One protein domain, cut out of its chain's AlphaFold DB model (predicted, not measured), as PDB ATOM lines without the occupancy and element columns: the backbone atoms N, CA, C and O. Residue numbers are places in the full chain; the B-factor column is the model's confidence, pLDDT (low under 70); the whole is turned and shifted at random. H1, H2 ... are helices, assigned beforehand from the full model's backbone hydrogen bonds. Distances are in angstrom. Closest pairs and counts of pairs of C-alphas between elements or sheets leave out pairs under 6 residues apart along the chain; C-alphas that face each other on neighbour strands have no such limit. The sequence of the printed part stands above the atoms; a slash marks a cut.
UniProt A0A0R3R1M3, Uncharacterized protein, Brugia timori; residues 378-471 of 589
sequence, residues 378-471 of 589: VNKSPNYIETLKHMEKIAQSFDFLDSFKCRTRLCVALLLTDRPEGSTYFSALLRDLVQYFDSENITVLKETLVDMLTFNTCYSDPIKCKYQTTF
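What this domain is: This is residues 378 to 471 of the 589 residues of an uncharacterized protein of Brugia timori (UniProt A0A0R3R1M3). Three helices, H2, H3 and H4, form an up-and-down bundle, with H1 alongside H2 and running the opposite way at a shallow tilt. After H4, a tail of residues 453 to 471 with no named element follows, ending at the same end of the bundle as the end of H2 and the beginning of H3. The printed part has 94 residues, with four named helices in the order H1, H2, H3, H4 and no named strand; its class is all helix. It is compact, with a radius of gyration of the C-alphas of 13.4 A, and the C-alphas span 39 by 29 by 20 A.

How they stand to each other: H1, residues 384 to 395, is close to but not clearly touching H2, residues 400 to 416; their closest C-alphas, those of Ala 395 and Ser 403, are 6.0 A apart. They run opposite ways at a shallow tilt of 13 degrees. H2 touches H3, residues 420 to 435, and the two form a helical hairpin; the closest C-alphas, those of Cys 411 and Gly 422, are 4.7 A apart. They run opposite ways at a shallow tilt of 34 degrees, only just short of steep. H3 touches H4, residues 442 to 452, with residues 429 to 433 alone, in a second helical hairpin; the closest C-alphas, those of Leu 433 and Leu 445, are 6.4 A apart. These two run opposite ways at a shallow tilt of 22 degrees. H2 also touches H4, with the C-alphas of Thr 408 and Met 452 the closest at 6.0 A; they run the same way at a shallow tilt of 20 degrees. H2, H3 and H4 are a bundle, up and down, in which each helix runs against the one before it. H1 is apart from H3 and from H4. In H1, H2 and H4 every O i to N i+4 pair is within hydrogen-bond range; in H3, 11 of 12 are.

Where its parts are: H1 begins at C-alpha 384, at (-21.809, -76.089, 76.859), and has 15.8 A from first to last C-alpha. H2, the longest helix with 17 residues, measures 24.5 A, and its C-alpha 416 is at (-16.175, -86.429, 72.282). H3 measures 23.4 A. H4 measures 15.3 A and ends at C-alpha 452, at (-7.075, -83.242, 66.245).

The domain as a whole: The two C-alphas farthest apart are those of Pro 382 and Asp 438, at 40.3 A. The printed part has no cut. The links H1 to H2 and H2 to H3 are tight, and H3 to H4 is short. The mean pLDDT of the printed part is 93.0, and no printed residue is under 70.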
ATOM      1  N   VAL A 378     -15.321 -76.457  77.670       97.00
ATOM      2  CA  VAL A 378     -16.451 -76.778  76.772       97.00
ATOM      3  C   VAL A 378     -16.866 -78.242  76.891       97.00
ATOM      4  O   VAL A 378     -18.057 -78.526  77.002       97.00
ATOM      5  N   ASN A 379     -15.905 -79.168  76.915       96.81
ATOM      6  CA  ASN A 379     -16.179 -80.602  77.017       96.81
ATOM      7  C   ASN A 379     -16.906 -80.973  78.322       96.81
ATOM      8  O   ASN A 379     -17.778 -81.837  78.317       96.81
ATOM      9  N   LYS A 380     -16.545 -80.331  79.438       94.75
ATOM     10  CA  LYS A 380     -17.048 -80.668  80.778       94.75
ATOM     11  C   LYS A 380     -18.222 -79.801  81.226       94.75
ATOM     12  O   LYS A 380     -18.785 -80.049  82.295       94.75
ATOM     13  N   SER A 381     -18.592 -78.785  80.447       93.69
ATOM     14  CA  SER A 381     -19.647 -77.843  80.810       93.69
ATOM     15  C   SER A 381     -21.043 -78.464  80.702       93.69
ATOM     16  O   SER A 381     -21.419 -78.956  79.634       93.69
ATOM     17  N   PRO A 382     -21.873 -78.387  81.763       89.06
ATOM     18  CA  PRO A 382     -23.286 -78.739  81.656       89.06
ATOM     19  C   PRO A 382     -24.059 -77.748  80.768       89.06
ATOM     20  O   PRO A 382     -25.044 -78.134  80.145       89.06
ATOM     21  N   ASN A 383     -23.597 -76.495  80.664       92.19
ATOM     22  CA  ASN A 383     -24.160 -75.452  79.801       92.19
ATOM     23  C   ASN A 383     -23.190 -75.132  78.650       92.19
ATOM     24  O   ASN A 383     -22.716 -74.007  78.479       92.19
ATOM     25  N   TYR A 384     -22.857 -76.165  77.874       92.88
ATOM     26  CA  TYR A 384     -21.809 -76.089  76.859       92.88
ATOM     27  C   TYR A 384     -22.066 -75.026  75.779       92.88
ATOM     28  O   TYR A 384     -21.105 -74.494  75.241       92.88
ATOM     29  N   ILE A 385     -23.324 -74.682  75.468       94.06
ATOM     30  CA  ILE A 385     -23.661 -73.693  74.426       94.06
ATOM     31  C   ILE A 385     -23.230 -72.286  74.846       94.06
ATOM     32  O   ILE A 385     -22.608 -71.564  74.068       94.06
ATOM     33  N   GLU A 386     -23.569 -71.872  76.069       94.25
ATOM     34  CA  GLU A 386     -23.166 -70.561  76.586       94.25
ATOM     35  C   GLU A 386     -21.650 -70.497  76.763       94.25
ATOM     36  O   GLU A 386     -21.008 -69.525  76.360       94.25
ATOM     37  N   THR A 387     -21.070 -71.583  77.277       94.12
ATOM     38  CA  THR A 387     -19.623 -71.739  77.379       94.12
ATOM     39  C   THR A 387     -18.934 -71.609  76.021       94.12
ATOM     40  O   THR A 387     -17.979 -70.849  75.903       94.12
ATOM     41  N   LEU A 388     -19.420 -72.309  74.993       96.00
ATOM     42  CA  LEU A 388     -18.860 -72.277  73.644       96.00
ATOM     43  C   LEU A 388     -18.879 -70.854  73.086       96.00
ATOM     44  O   LEU A 388     -17.835 -70.368  72.666       96.00
ATOM     45  N   LYS A 389     -20.011 -70.147  73.186       94.94
ATOM     46  CA  LYS A 389     -20.121 -68.742  72.754       94.94
ATOM     47  C   LYS A 389     -19.122 -67.833  73.467       94.94
ATOM     48  O   LYS A 389     -18.567 -66.916  72.863       94.94
ATOM     49  N   HIS A 390     -18.901 -68.063  74.760       92.50
ATOM     50  CA  HIS A 390     -17.913 -67.307  75.517       92.50
ATOM     51  C   HIS A 390     -16.483 -67.604  75.039       92.50
ATOM     52  O   HIS A 390     -15.721 -66.668  74.802       92.50
ATOM     53  N   MET A 391     -16.145 -68.878  74.814       93.62
ATOM     54  CA  MET A 391     -14.840 -69.283  74.277       93.62
ATOM     55  C   MET A 391     -14.607 -68.743  72.859       93.62
ATOM     56  O   MET A 391     -13.521 -68.253  72.563       93.62
ATOM     57  N   GLU A 392     -15.624 -68.763  71.997       92.75
ATOM     58  CA  GLU A 392     -15.565 -68.170  70.656       92.75
ATOM     59  C   GLU A 392     -15.291 -66.666  70.716       92.75
ATOM     60  O   GLU A 392     -14.509 -66.155  69.919       92.75
ATOM     61  N   LYS A 393     -15.886 -65.954  71.682       90.81
ATOM     62  CA  LYS A 393     -15.622 -64.526  71.896       90.81
ATOM     63  C   LYS A 393     -14.171 -64.267  72.305       90.81
ATOM     64  O   LYS A 393     -13.586 -63.306  71.821       90.81
ATOM     65  N   ILE A 394     -13.592 -65.110  73.163       87.38
ATOM     66  CA  ILE A 394     -12.167 -65.023  73.529       87.38
ATOM     67  C   ILE A 394     -11.295 -65.294  72.293       87.38
ATOM     68  O   ILE A 394     -10.375 -64.536  72.003       87.38
ATOM     69  N   ALA A 395     -11.627 -66.316  71.503       88.31
ATOM     70  CA  ALA A 395     -10.863 -66.694  70.314       88.31
ATOM     71  C   ALA A 395     -10.886 -65.645  69.181       88.31
ATOM     72  O   ALA A 395     -10.069 -65.728  68.266       88.31
ATOM     73  N   GLN A 396     -11.779 -64.646  69.225       87.56
ATOM     74  CA  GLN A 396     -11.806 -63.544  68.249       87.56
ATOM     75  C   GLN A 396     -10.556 -62.660  68.301       87.56
ATOM     76  O   GLN A 396     -10.252 -61.998  67.311       87.56
ATOM     77  N   SER A 397      -9.839 -62.628  69.430       85.31
ATOM     78  CA  SER A 397      -8.587 -61.875  69.546       85.31
ATOM     79  C   SER A 397      -7.358 -62.663  69.089       85.31
ATOM     80  O   SER A 397      -6.257 -62.119  69.126       85.31
ATOM     81  N   PHE A 398      -7.508 -63.938  68.721       89.62
ATOM     82  CA  PHE A 398      -6.390 -64.767  68.277       89.62
ATOM     83  C   PHE A 398      -6.043 -64.470  66.823       89.62
ATOM     84  O   PHE A 398      -6.910 -64.135  66.011       89.62
ATOM     85  N   ASP A 399      -4.763 -64.628  66.491       90.81
ATOM     86  CA  ASP A 399      -4.351 -64.629  65.097       90.81
ATOM     87  C   ASP A 399      -4.945 -65.839  64.355       90.81
ATOM     88  O   ASP A 399      -5.589 -66.720  64.934       90.81
ATOM     89  N   PHE A 400      -4.763 -65.884  63.037       91.06
ATOM     90  CA  PHE A 400      -5.346 -66.946  62.224       91.06
ATOM     91  C   PHE A 400      -4.905 -68.351  62.667       91.06
ATOM     92  O   PHE A 400      -5.736 -69.265  62.714       91.06
ATOM     93  N   LEU A 401      -3.621 -68.536  62.987       91.25
ATOM     94  CA  LEU A 401      -3.067 -69.852  63.286       91.25
ATOM     95  C   LEU A 401      -3.526 -70.345  64.659       91.25
ATOM     96  O   LEU A 401      -3.943 -71.498  64.803       91.25
ATOM     97  N   ASP A 402      -3.511 -69.466  65.650       91.75
ATOM     98  CA  ASP A 402      -4.002 -69.748  66.990       91.75
ATOM     99  C   ASP A 402      -5.518 -69.926  67.008       91.75
ATOM    100  O   ASP A 402      -6.027 -70.833  67.670       91.75
ATOM    101  N   SER A 403      -6.255 -69.148  66.212       92.62
ATOM    102  CA  SER A 403      -7.689 -69.354  66.002       92.62
ATOM    103  C   SER A 403      -7.961 -70.725  65.376       92.62
ATOM    104  O   SER A 403      -8.851 -71.447  65.826       92.62
ATOM    105  N   PHE A 404      -7.173 -71.148  64.385       94.56
ATOM    106  CA  PHE A 404      -7.293 -72.482  63.792       94.56
ATOM    107  C   PHE A 404      -7.024 -73.591  64.824       94.56
ATOM    108  O   PHE A 404      -7.843 -74.501  64.981       94.56
ATOM    109  N   LYS A 405      -5.941 -73.486  65.607       94.25
ATOM    110  CA  LYS A 405      -5.643 -74.408  66.719       94.25
ATOM    111  C   LYS A 405      -6.764 -74.428  67.761       94.25
ATOM    112  O   LYS A 405      -7.183 -75.506  68.181       94.25
ATOM    113  N   CYS A 406      -7.316 -73.271  68.115       95.12
ATOM    114  CA  CYS A 406      -8.447 -73.161  69.030       95.12
ATOM    115  C   CYS A 406      -9.674 -73.909  68.507       95.12
ATOM    116  O   CYS A 406     -10.200 -74.798  69.178       95.12
ATOM    117  N   ARG A 407     -10.068 -73.637  67.261       96.44
ATOM    118  CA  ARG A 407     -11.210 -74.293  66.613       96.44
ATOM    119  C   ARG A 407     -11.031 -75.808  66.503       96.44
ATOM    120  O   ARG A 407     -11.997 -76.533  66.727       96.44
ATOM    121  N   THR A 408      -9.822 -76.306  66.231       96.69
ATOM    122  CA  THR A 408      -9.566 -77.761  66.224       96.69
ATOM    123  C   THR A 408      -9.746 -78.379  67.609       96.69
ATOM    124  O   THR A 408     -10.393 -79.416  67.728       96.69
ATOM    125  N   ARG A 409      -9.266 -77.746  68.687       96.38
ATOM    126  CA  ARG A 409      -9.463 -78.279  70.048       96.38
ATOM    127  C   ARG A 409     -10.916 -78.196  70.515       96.38
ATOM    128  O   ARG A 409     -11.404 -79.145  71.127       96.38
ATOM    129  N   LEU A 410     -11.626 -77.117  70.185       97.31
ATOM    130  CA  LEU A 410     -13.066 -77.006  70.439       97.31
ATOM    131  C   LEU A 410     -13.852 -78.083  69.677       97.31
ATOM    132  O   LEU A 410     -14.738 -78.713  70.253       97.31
ATOM    133  N   CYS A 411     -13.475 -78.356  68.423       97.81
ATOM    134  CA  CYS A 411     -14.027 -79.455  67.633       97.81
ATOM    135  C   CYS A 411     -13.902 -80.789  68.384       97.81
ATOM    136  O   CYS A 411     -14.909 -81.456  68.596       97.81
ATOM    137  N   VAL A 412     -12.705 -81.134  68.878       96.38
ATOM    138  CA  VAL A 412     -12.475 -82.366  69.661       96.38
ATOM    139  C   VAL A 412     -13.374 -82.432  70.896       96.38
ATOM    140  O   VAL A 412     -14.035 -83.446  71.123       96.38
ATOM    141  N   ALA A 413     -13.429 -81.353  71.678       96.56
ATOM    142  CA  ALA A 413     -14.231 -81.278  72.899       96.56
ATOM    143  C   ALA A 413     -15.722 -81.579  72.653       96.56
ATOM    144  O   ALA A 413     -16.340 -82.343  73.407       96.56
ATOM    145  N   LEU A 414     -16.272 -80.999  71.582       97.12
ATOM    146  CA  LEU A 414     -17.657 -81.164  71.135       97.12
ATOM    147  C   LEU A 414     -17.903 -82.560  70.555       97.12
ATOM    148  O   LEU A 414     -18.896 -83.214  70.877       97.12
ATOM    149  N   LEU A 415     -16.968 -83.040  69.737       95.81
ATOM    150  CA  LEU A 415     -17.017 -84.354  69.117       95.81
ATOM    151  C   LEU A 415     -17.059 -85.459  70.174       95.81
ATOM    152  O   LEU A 415     -17.934 -86.318  70.093       95.81
ATOM    153  N   LEU A 416     -16.204 -85.425  71.202       95.31
ATOM    154  CA  LEU A 416     -16.175 -86.429  72.282       95.31
ATOM    155  C   LEU A 416     -17.524 -86.578  73.017       95.31
ATOM    156  O   LEU A 416     -17.878 -87.687  73.430       95.31
ATOM    157  N   THR A 417     -18.301 -85.496  73.110       94.19
ATOM    158  CA  THR A 417     -19.586 -85.424  73.834       94.19
ATOM    159  C   THR A 417     -20.825 -85.473  72.937       94.19
ATOM    160  O   THR A 417     -21.931 -85.250  73.419       94.19
ATOM    161  N   ASP A 418     -20.656 -85.808  71.655       94.31
ATOM    162  CA  ASP A 418     -21.749 -85.921  70.677       94.31
ATOM    163  C   ASP A 418     -22.547 -84.633  70.463       94.31
ATOM    164  O   ASP A 418     -23.773 -84.629  70.347       94.31
ATOM    165  N   ARG A 419     -21.834 -83.506  70.418       95.12
ATOM    166  CA  ARG A 419     -22.435 -82.209  70.109       95.12
ATOM    167  C   ARG A 419     -22.406 -81.957  68.598       95.12
ATOM    168  O   ARG A 419     -21.345 -82.115  67.984       95.12
ATOM    169  N   PRO A 420     -23.534 -81.555  67.983       92.69
ATOM    170  CA  PRO A 420     -23.640 -81.390  66.531       92.69
ATOM    171  C   PRO A 420     -22.690 -80.321  65.983       92.69
ATOM    172  O   PRO A 420     -22.208 -80.438  64.855       92.69
ATOM    173  N   GLU A 421     -22.363 -79.312  66.790       95.81
ATOM    174  CA  GLU A 421     -21.415 -78.259  66.443       95.81
ATOM    175  C   GLU A 421     -20.041 -78.839  66.075       95.81
ATOM    176  O   GLU A 421     -19.395 -78.318  65.169       95.81
ATOM    177  N   GLY A 422     -19.625 -79.961  66.678       95.62
ATOM    178  CA  GLY A 422     -18.355 -80.624  66.360       95.62
ATOM    179  C   GLY A 422     -18.223 -81.000  64.878       95.62
ATOM    180  O   GLY A 422     -17.194 -80.734  64.261       95.62
ATOM    181  N   SER A 423     -19.287 -81.527  64.260       95.38
ATOM    182  CA  SER A 423     -19.303 -81.802  62.814       95.38
ATOM    183  C   SER A 423     -19.170 -80.530  61.982       95.38
ATOM    184  O   SER A 423     -18.425 -80.514  61.005       95.38
ATOM    185  N   THR A 424     -19.856 -79.458  62.382       95.56
ATOM    186  CA  THR A 424     -19.796 -78.158  61.699       95.56
ATOM    187  C   THR A 424     -18.385 -77.575  61.742       95.56
ATOM    188  O   THR A 424     -17.875 -77.124  60.713       95.56
ATOM    189  N   TYR A 425     -17.726 -77.637  62.903       96.69
ATOM    190  CA  TYR A 425     -16.324 -77.246  63.049       96.69
ATOM    191  C   TYR A 425     -15.419 -78.080  62.147       96.69
ATOM    192  O   TYR A 425     -14.602 -77.513  61.426       96.69
ATOM    193  N   PHE A 426     -15.584 -79.405  62.134       97.50
ATOM    194  CA  PHE A 426     -14.777 -80.277  61.284       97.50
ATOM    195  C   PHE A 426     -14.911 -79.923  59.796       97.50
ATOM    196  O   PHE A 426     -13.901 -79.740  59.118       97.50
ATOM    197  N   SER A 427     -16.136 -79.733  59.295       96.19
ATOM    198  CA  SER A 427     -16.370 -79.307  57.908       96.19
ATOM    199  C   SER A 427     -15.723 -77.957  57.584       96.19
ATOM    200  O   SER A 427     -15.154 -77.791  56.503       96.19
ATOM    201  N   ALA A 428     -15.795 -76.987  58.502       95.75
ATOM    202  CA  ALA A 428     -15.161 -75.681  58.326       95.75
ATOM    203  C   ALA A 428     -13.627 -75.787  58.300       95.75
ATOM    204  O   ALA A 428     -12.979 -75.162  57.467       95.75
ATOM    205  N   LEU A 429     -13.045 -76.629  59.153       96.62
ATOM    206  CA  LEU A 429     -11.600 -76.835  59.212       96.62
ATOM    207  C   LEU A 429     -11.046 -77.521  57.954       96.62
ATOM    208  O   LEU A 429      -9.983 -77.134  57.470       96.62
ATOM    209  N   LEU A 430     -11.773 -78.493  57.383       95.19
ATOM    210  CA  LEU A 430     -11.418 -79.088  56.086       95.19
ATOM    211  C   LEU A 430     -11.442 -78.044  54.961       95.19
ATOM    212  O   LEU A 430     -10.587 -78.063  54.070       95.19
ATOM    213  N   ARG A 431     -12.409 -77.119  55.016       93.00
ATOM    214  CA  ARG A 431     -12.508 -76.005  54.071       93.00
ATOM    215  C   ARG A 431     -11.305 -75.087  54.152       93.00
ATOM    216  O   ARG A 431     -10.674 -74.835  53.127       93.00
ATOM    217  N   ASP A 432     -10.973 -74.657  55.359       93.31
ATOM    218  CA  ASP A 432      -9.834 -73.780  55.599       93.31
ATOM    219  C   ASP A 432      -8.530 -74.449  55.143       93.31
ATOM    220  O   ASP A 432      -7.755 -73.838  54.413       93.31
ATOM    221  N   LEU A 433      -8.314 -75.732  55.455       92.19
ATOM    222  CA  LEU A 433      -7.105 -76.448  55.030       92.19
ATOM    223  C   LEU A 433      -6.892 -76.400  53.505       92.19
ATOM    224  O   LEU A 433      -5.782 -76.148  53.041       92.19
ATOM    225  N   VAL A 434      -7.950 -76.617  52.720       91.38
ATOM    226  CA  VAL A 434      -7.867 -76.572  51.248       91.38
ATOM    227  C   VAL A 434      -7.771 -75.138  50.727       91.38
ATOM    228  O   VAL A 434      -7.037 -74.872  49.772       91.38
ATOM    229  N   GLN A 435      -8.498 -74.202  51.337       90.31
ATOM    230  CA  GLN A 435      -8.465 -72.792  50.953       90.31
ATOM    231  C   GLN A 435      -7.058 -72.203  51.114       90.31
ATOM    232  O   GLN A 435      -6.594 -71.484  50.231       90.31
ATOM    233  N   TYR A 436      -6.366 -72.560  52.197       90.31
ATOM    234  CA  TYR A 436      -5.016 -72.098  52.518       90.31
ATOM    235  C   TYR A 436      -3.911 -73.047  52.021       90.31
ATOM    236  O   TYR A 436      -2.787 -72.977  52.506       90.31
ATOM    237  N   PHE A 437      -4.202 -73.897  51.029       86.12
ATOM    238  CA  PHE A 437      -3.233 -74.825  50.429       86.12
ATOM    239  C   PHE A 437      -1.927 -74.142  49.986       86.12
ATOM    240  O   PHE A 437      -0.848 -74.669  50.228       86.12
ATOM    241  N   ASP A 438      -2.029 -72.954  49.383       86.38
ATOM    242  CA  ASP A 438      -0.888 -72.196  48.854       86.38
ATOM    243  C   ASP A 438      -0.211 -71.299  49.921       86.38
ATOM    244  O   ASP A 438       0.635 -70.467  49.598       86.38
ATOM    245  N   SER A 439      -0.608 -71.414  51.194       89.75
ATOM    246  CA  SER A 439      -0.056 -70.627  52.302       89.75
ATOM    247  C   SER A 439       1.229 -71.243  52.855       89.75
ATOM    248  O   SER A 439       1.336 -72.458  52.997       89.75
ATOM    249  N   GLU A 440       2.148 -70.396  53.318       89.56
ATOM    250  CA  GLU A 440       3.333 -70.809  54.088       89.56
ATOM    251  C   GLU A 440       2.977 -71.605  55.363       89.56
ATOM    252  O   GLU A 440       3.773 -72.408  55.845       89.56
ATOM    253  N   ASN A 441       1.752 -71.448  55.880       90.12
ATOM    254  CA  ASN A 441       1.279 -72.123  57.089       90.12
ATOM    255  C   ASN A 441       0.712 -73.534  56.847       90.12
ATOM    256  O   ASN A 441       0.310 -74.194  57.810       90.12
ATOM    257  N   ILE A 442       0.646 -74.017  55.600       90.50
ATOM    258  CA  ILE A 442      -0.073 -75.255  55.254       90.50
ATOM    259  C   ILE A 442       0.411 -76.481  56.039       90.50
ATOM    260  O   ILE A 442      -0.401 -77.306  56.463       90.50
ATOM    261  N   THR A 443       1.716 -76.575  56.305       88.88
ATOM    262  CA  THR A 443       2.294 -77.665  57.101       88.88
ATOM    263  C   THR A 443       1.734 -77.674  58.521       88.88
ATOM    264  O   THR A 443       1.269 -78.713  58.982       88.88
ATOM    265  N   VAL A 444       1.668 -76.510  59.176       90.81
ATOM    266  CA  VAL A 444       1.149 -76.395  60.547       90.81
ATOM    267  C   VAL A 444      -0.355 -76.675  60.595       90.81
ATOM    268  O   VAL A 444      -0.827 -77.350  61.511       90.81
ATOM    269  N   LEU A 445      -1.124 -76.208  59.604       93.75
ATOM    270  CA  LEU A 445      -2.565 -76.485  59.510       93.75
ATOM    271  C   LEU A 445      -2.838 -77.990  59.356       93.75
ATOM    272  O   LEU A 445      -3.694 -78.540  60.054       93.75
ATOM    273  N   LYS A 446      -2.073 -78.656  58.481       91.94
ATOM    274  CA  LYS A 446      -2.112 -80.109  58.264       91.94
ATOM    275  C   LYS A 446      -1.819 -80.861  59.564       91.94
ATOM    276  O   LYS A 446      -2.622 -81.696  59.976       91.94
ATOM    277  N   GLU A 447      -0.705 -80.550  60.221       91.75
ATOM    278  CA  GLU A 447      -0.294 -81.204  61.472       91.75
ATOM    279  C   GLU A 447      -1.313 -80.991  62.594       91.75
ATOM    280  O   GLU A 447      -1.654 -81.934  63.303       91.75
ATOM    281  N   THR A 448      -1.883 -79.789  62.701       93.44
ATOM    282  CA  THR A 448      -2.904 -79.477  63.712       93.44
ATOM    283  C   THR A 448      -4.175 -80.318  63.519       93.44
ATOM    284  O   THR A 448      -4.783 -80.748  64.501       93.44
ATOM    285  N   LEU A 449      -4.583 -80.587  62.271       94.31
ATOM    286  CA  LEU A 449      -5.734 -81.453  61.987       94.31
ATOM    287  C   LEU A 449      -5.441 -82.940  62.184       94.31
ATOM    288  O   LEU A 449      -6.323 -83.673  62.627       94.31
ATOM    289  N   VAL A 450      -4.218 -83.388  61.902       91.81
ATOM    290  CA  VAL A 450      -3.786 -84.752  62.246       91.81
ATOM    291  C   VAL A 450      -3.799 -84.937  63.767       91.81
ATOM    292  O   VAL A 450      -4.369 -85.909  64.266       91.81
ATOM    293  N   ASP A 451      -3.263 -83.969  64.515       92.69
ATOM    294  CA  ASP A 451      -3.279 -83.989  65.979       92.69
ATOM    295  C   ASP A 451      -4.712 -83.941  66.545       92.69
ATOM    296  O   ASP A 451      -4.999 -84.559  67.565       92.69
ATOM    297  N   MET A 452      -5.652 -83.277  65.860       94.44
ATOM    298  CA  MET A 452      -7.075 -83.242  66.245       94.44
ATOM    299  C   MET A 452      -7.698 -84.643  66.291       94.44
ATOM    300  O   MET A 452      -8.585 -84.910  67.099       94.44
ATOM    301  N   LEU A 453      -7.243 -85.540  65.419       92.12
ATOM    302  CA  LEU A 453      -7.733 -86.913  65.311       92.12
ATOM    303  C   LEU A 453      -6.875 -87.910  66.108       92.12
ATOM    304  O   LEU A 453      -7.116 -89.116  66.055       92.12
ATOM    305  N   THR A 454      -5.886 -87.416  66.853       90.38
ATOM    306  CA  THR A 454      -4.953 -88.225  67.635       90.38
ATOM    307  C   THR A 454      -5.312 -88.135  69.116       90.38
ATOM    308  O   THR A 454      -5.279 -87.062  69.704       90.38
ATOM    309  N   PHE A 455      -5.654 -89.272  69.732       91.12
ATOM    310  CA  PHE A 455      -6.186 -89.345  71.105       91.12
ATOM    311  C   PHE A 455      -5.282 -90.114  72.083       91.12
ATOM    312  O   PHE A 455      -5.758 -90.702  73.050       91.12
ATOM    313  N   ASN A 456      -3.980 -90.174  71.809       88.31
ATOM    314  CA  ASN A 456      -2.996 -90.877  72.641       88.31
ATOM    315  C   ASN A 456      -1.978 -89.930  73.309       88.31
ATOM    316  O   ASN A 456      -1.128 -90.384  74.083       88.31
ATOM    317  N   THR A 457      -2.057 -88.623  73.040       91.12
ATOM    318  CA  THR A 457      -1.178 -87.618  73.654       91.12
ATOM    319  C   THR A 457      -1.682 -87.242  75.047       91.12
ATOM    320  O   THR A 457      -2.840 -87.473  75.392       91.12
ATOM    321  N   CYS A 458      -0.826 -86.645  75.882       92.00
ATOM    322  CA  CYS A 458      -1.186 -86.360  77.275       92.00
ATOM    323  C   CYS A 458      -2.360 -85.378  77.411       92.00
ATOM    324  O   CYS A 458      -3.097 -85.475  78.381       92.00
ATOM    325  N   TYR A 459      -2.570 -84.476  76.447       94.19
ATOM    326  CA  TYR A 459      -3.655 -83.484  76.468       94.19
ATOM    327  C   TYR A 459      -4.882 -83.857  75.617       94.19
ATOM    328  O   TYR A 459      -5.895 -83.152  75.661       94.19
ATOM    329  N   SER A 460      -4.795 -84.929  74.821       92.88
ATOM    330  CA  SER A 460      -5.880 -85.413  73.952       92.88
ATOM    331  C   SER A 460      -6.527 -86.700  74.459       92.88
ATOM    332  O   SER A 460      -7.702 -86.930  74.183       92.88
ATOM    333  N   ASP A 461      -5.790 -87.521  75.214       94.31
ATOM    334  CA  ASP A 461      -6.277 -88.772  75.791       94.31
ATOM    335  C   ASP A 461      -7.449 -88.490  76.752       94.31
ATOM    336  O   ASP A 461      -7.254 -87.842  77.794       94.31
ATOM    337  N   PRO A 462      -8.671 -88.968  76.438       94.00
ATOM    338  CA  PRO A 462      -9.845 -88.662  77.246       94.00
ATOM    339  C   PRO A 462      -9.778 -89.206  78.675       94.00
ATOM    340  O   PRO A 462     -10.356 -88.600  79.579       94.00
ATOM    341  N   ILE A 463      -9.055 -90.308  78.900       93.06
ATOM    342  CA  ILE A 463      -8.873 -90.900  80.230       93.06
ATOM    343  C   ILE A 463      -7.923 -90.020  81.037       93.06
ATOM    344  O   ILE A 463      -8.268 -89.590  82.140       93.06
ATOM    345  N   LYS A 464      -6.755 -89.688  80.471       94.81
ATOM    346  CA  LYS A 464      -5.756 -88.850  81.158       94.81
ATOM    347  C   LYS A 464      -6.280 -87.451  81.461       94.81
ATOM    348  O   LYS A 464      -5.963 -86.911  82.517       94.81
ATOM    349  N   CYS A 465      -7.115 -86.885  80.592       95.06
ATOM    350  CA  CYS A 465      -7.677 -85.541  80.764       95.06
ATOM    351  C   CYS A 465      -9.012 -85.516  81.529       95.06
ATOM    352  O   CYS A 465      -9.573 -84.438  81.754       95.06
ATOM    353  N   LYS A 466      -9.546 -86.680  81.925       94.81
ATOM    354  CA  LYS A 466     -10.897 -86.819  82.500       94.81
ATOM    355  C   LYS A 466     -11.975 -86.145  81.633       94.81
ATOM    356  O   LYS A 466     -12.875 -85.495  82.166       94.81
ATOM    357  N   TYR A 467     -11.858 -86.229  80.306       95.69
ATOM    358  CA  TYR A 467     -12.864 -85.679  79.398       95.69
ATOM    359  C   TYR A 467     -14.151 -86.502  79.460       95.69
ATOM    360  O   TYR A 467     -14.132 -87.727  79.588       95.69
ATOM    361  N   GLN A 468     -15.284 -85.816  79.340       94.88
ATOM    362  CA  GLN A 468     -16.561 -86.463  79.107       94.88
ATOM    363  C   GLN A 468     -16.544 -87.089  77.716       94.88
ATOM    364  O   GLN A 468     -16.211 -86.439  76.721       94.88
ATOM    365  N   THR A 469     -16.906 -88.366  77.664       94.38
ATOM    366  CA  THR A 469     -17.025 -89.132  76.428       94.38
ATOM    367  C   THR A 469     -18.320 -89.922  76.432       94.38
ATOM    368  O   THR A 469     -18.833 -90.315  77.481       94.38
ATOM    369  N   THR A 470     -18.863 -90.151  75.245       89.69
ATOM    370  CA  THR A 470     -19.951 -91.111  75.047       89.69
ATOM    371  C   THR A 470     -19.417 -92.546  75.008       89.69
ATOM    372  O   THR A 470     -18.242 -92.792  74.718       89.69
ATOM    373  N   PHE A 471     -20.284 -93.520  75.292       84.94
ATOM    374  CA  PHE A 471     -19.957 -94.931  75.078       84.94
ATOM    375  C   PHE A 471     -19.611 -95.160  73.597       84.94
ATOM    376  O   PHE A 471     -20.319 -94.662  72.726       84.94
TER     377      PHE A 471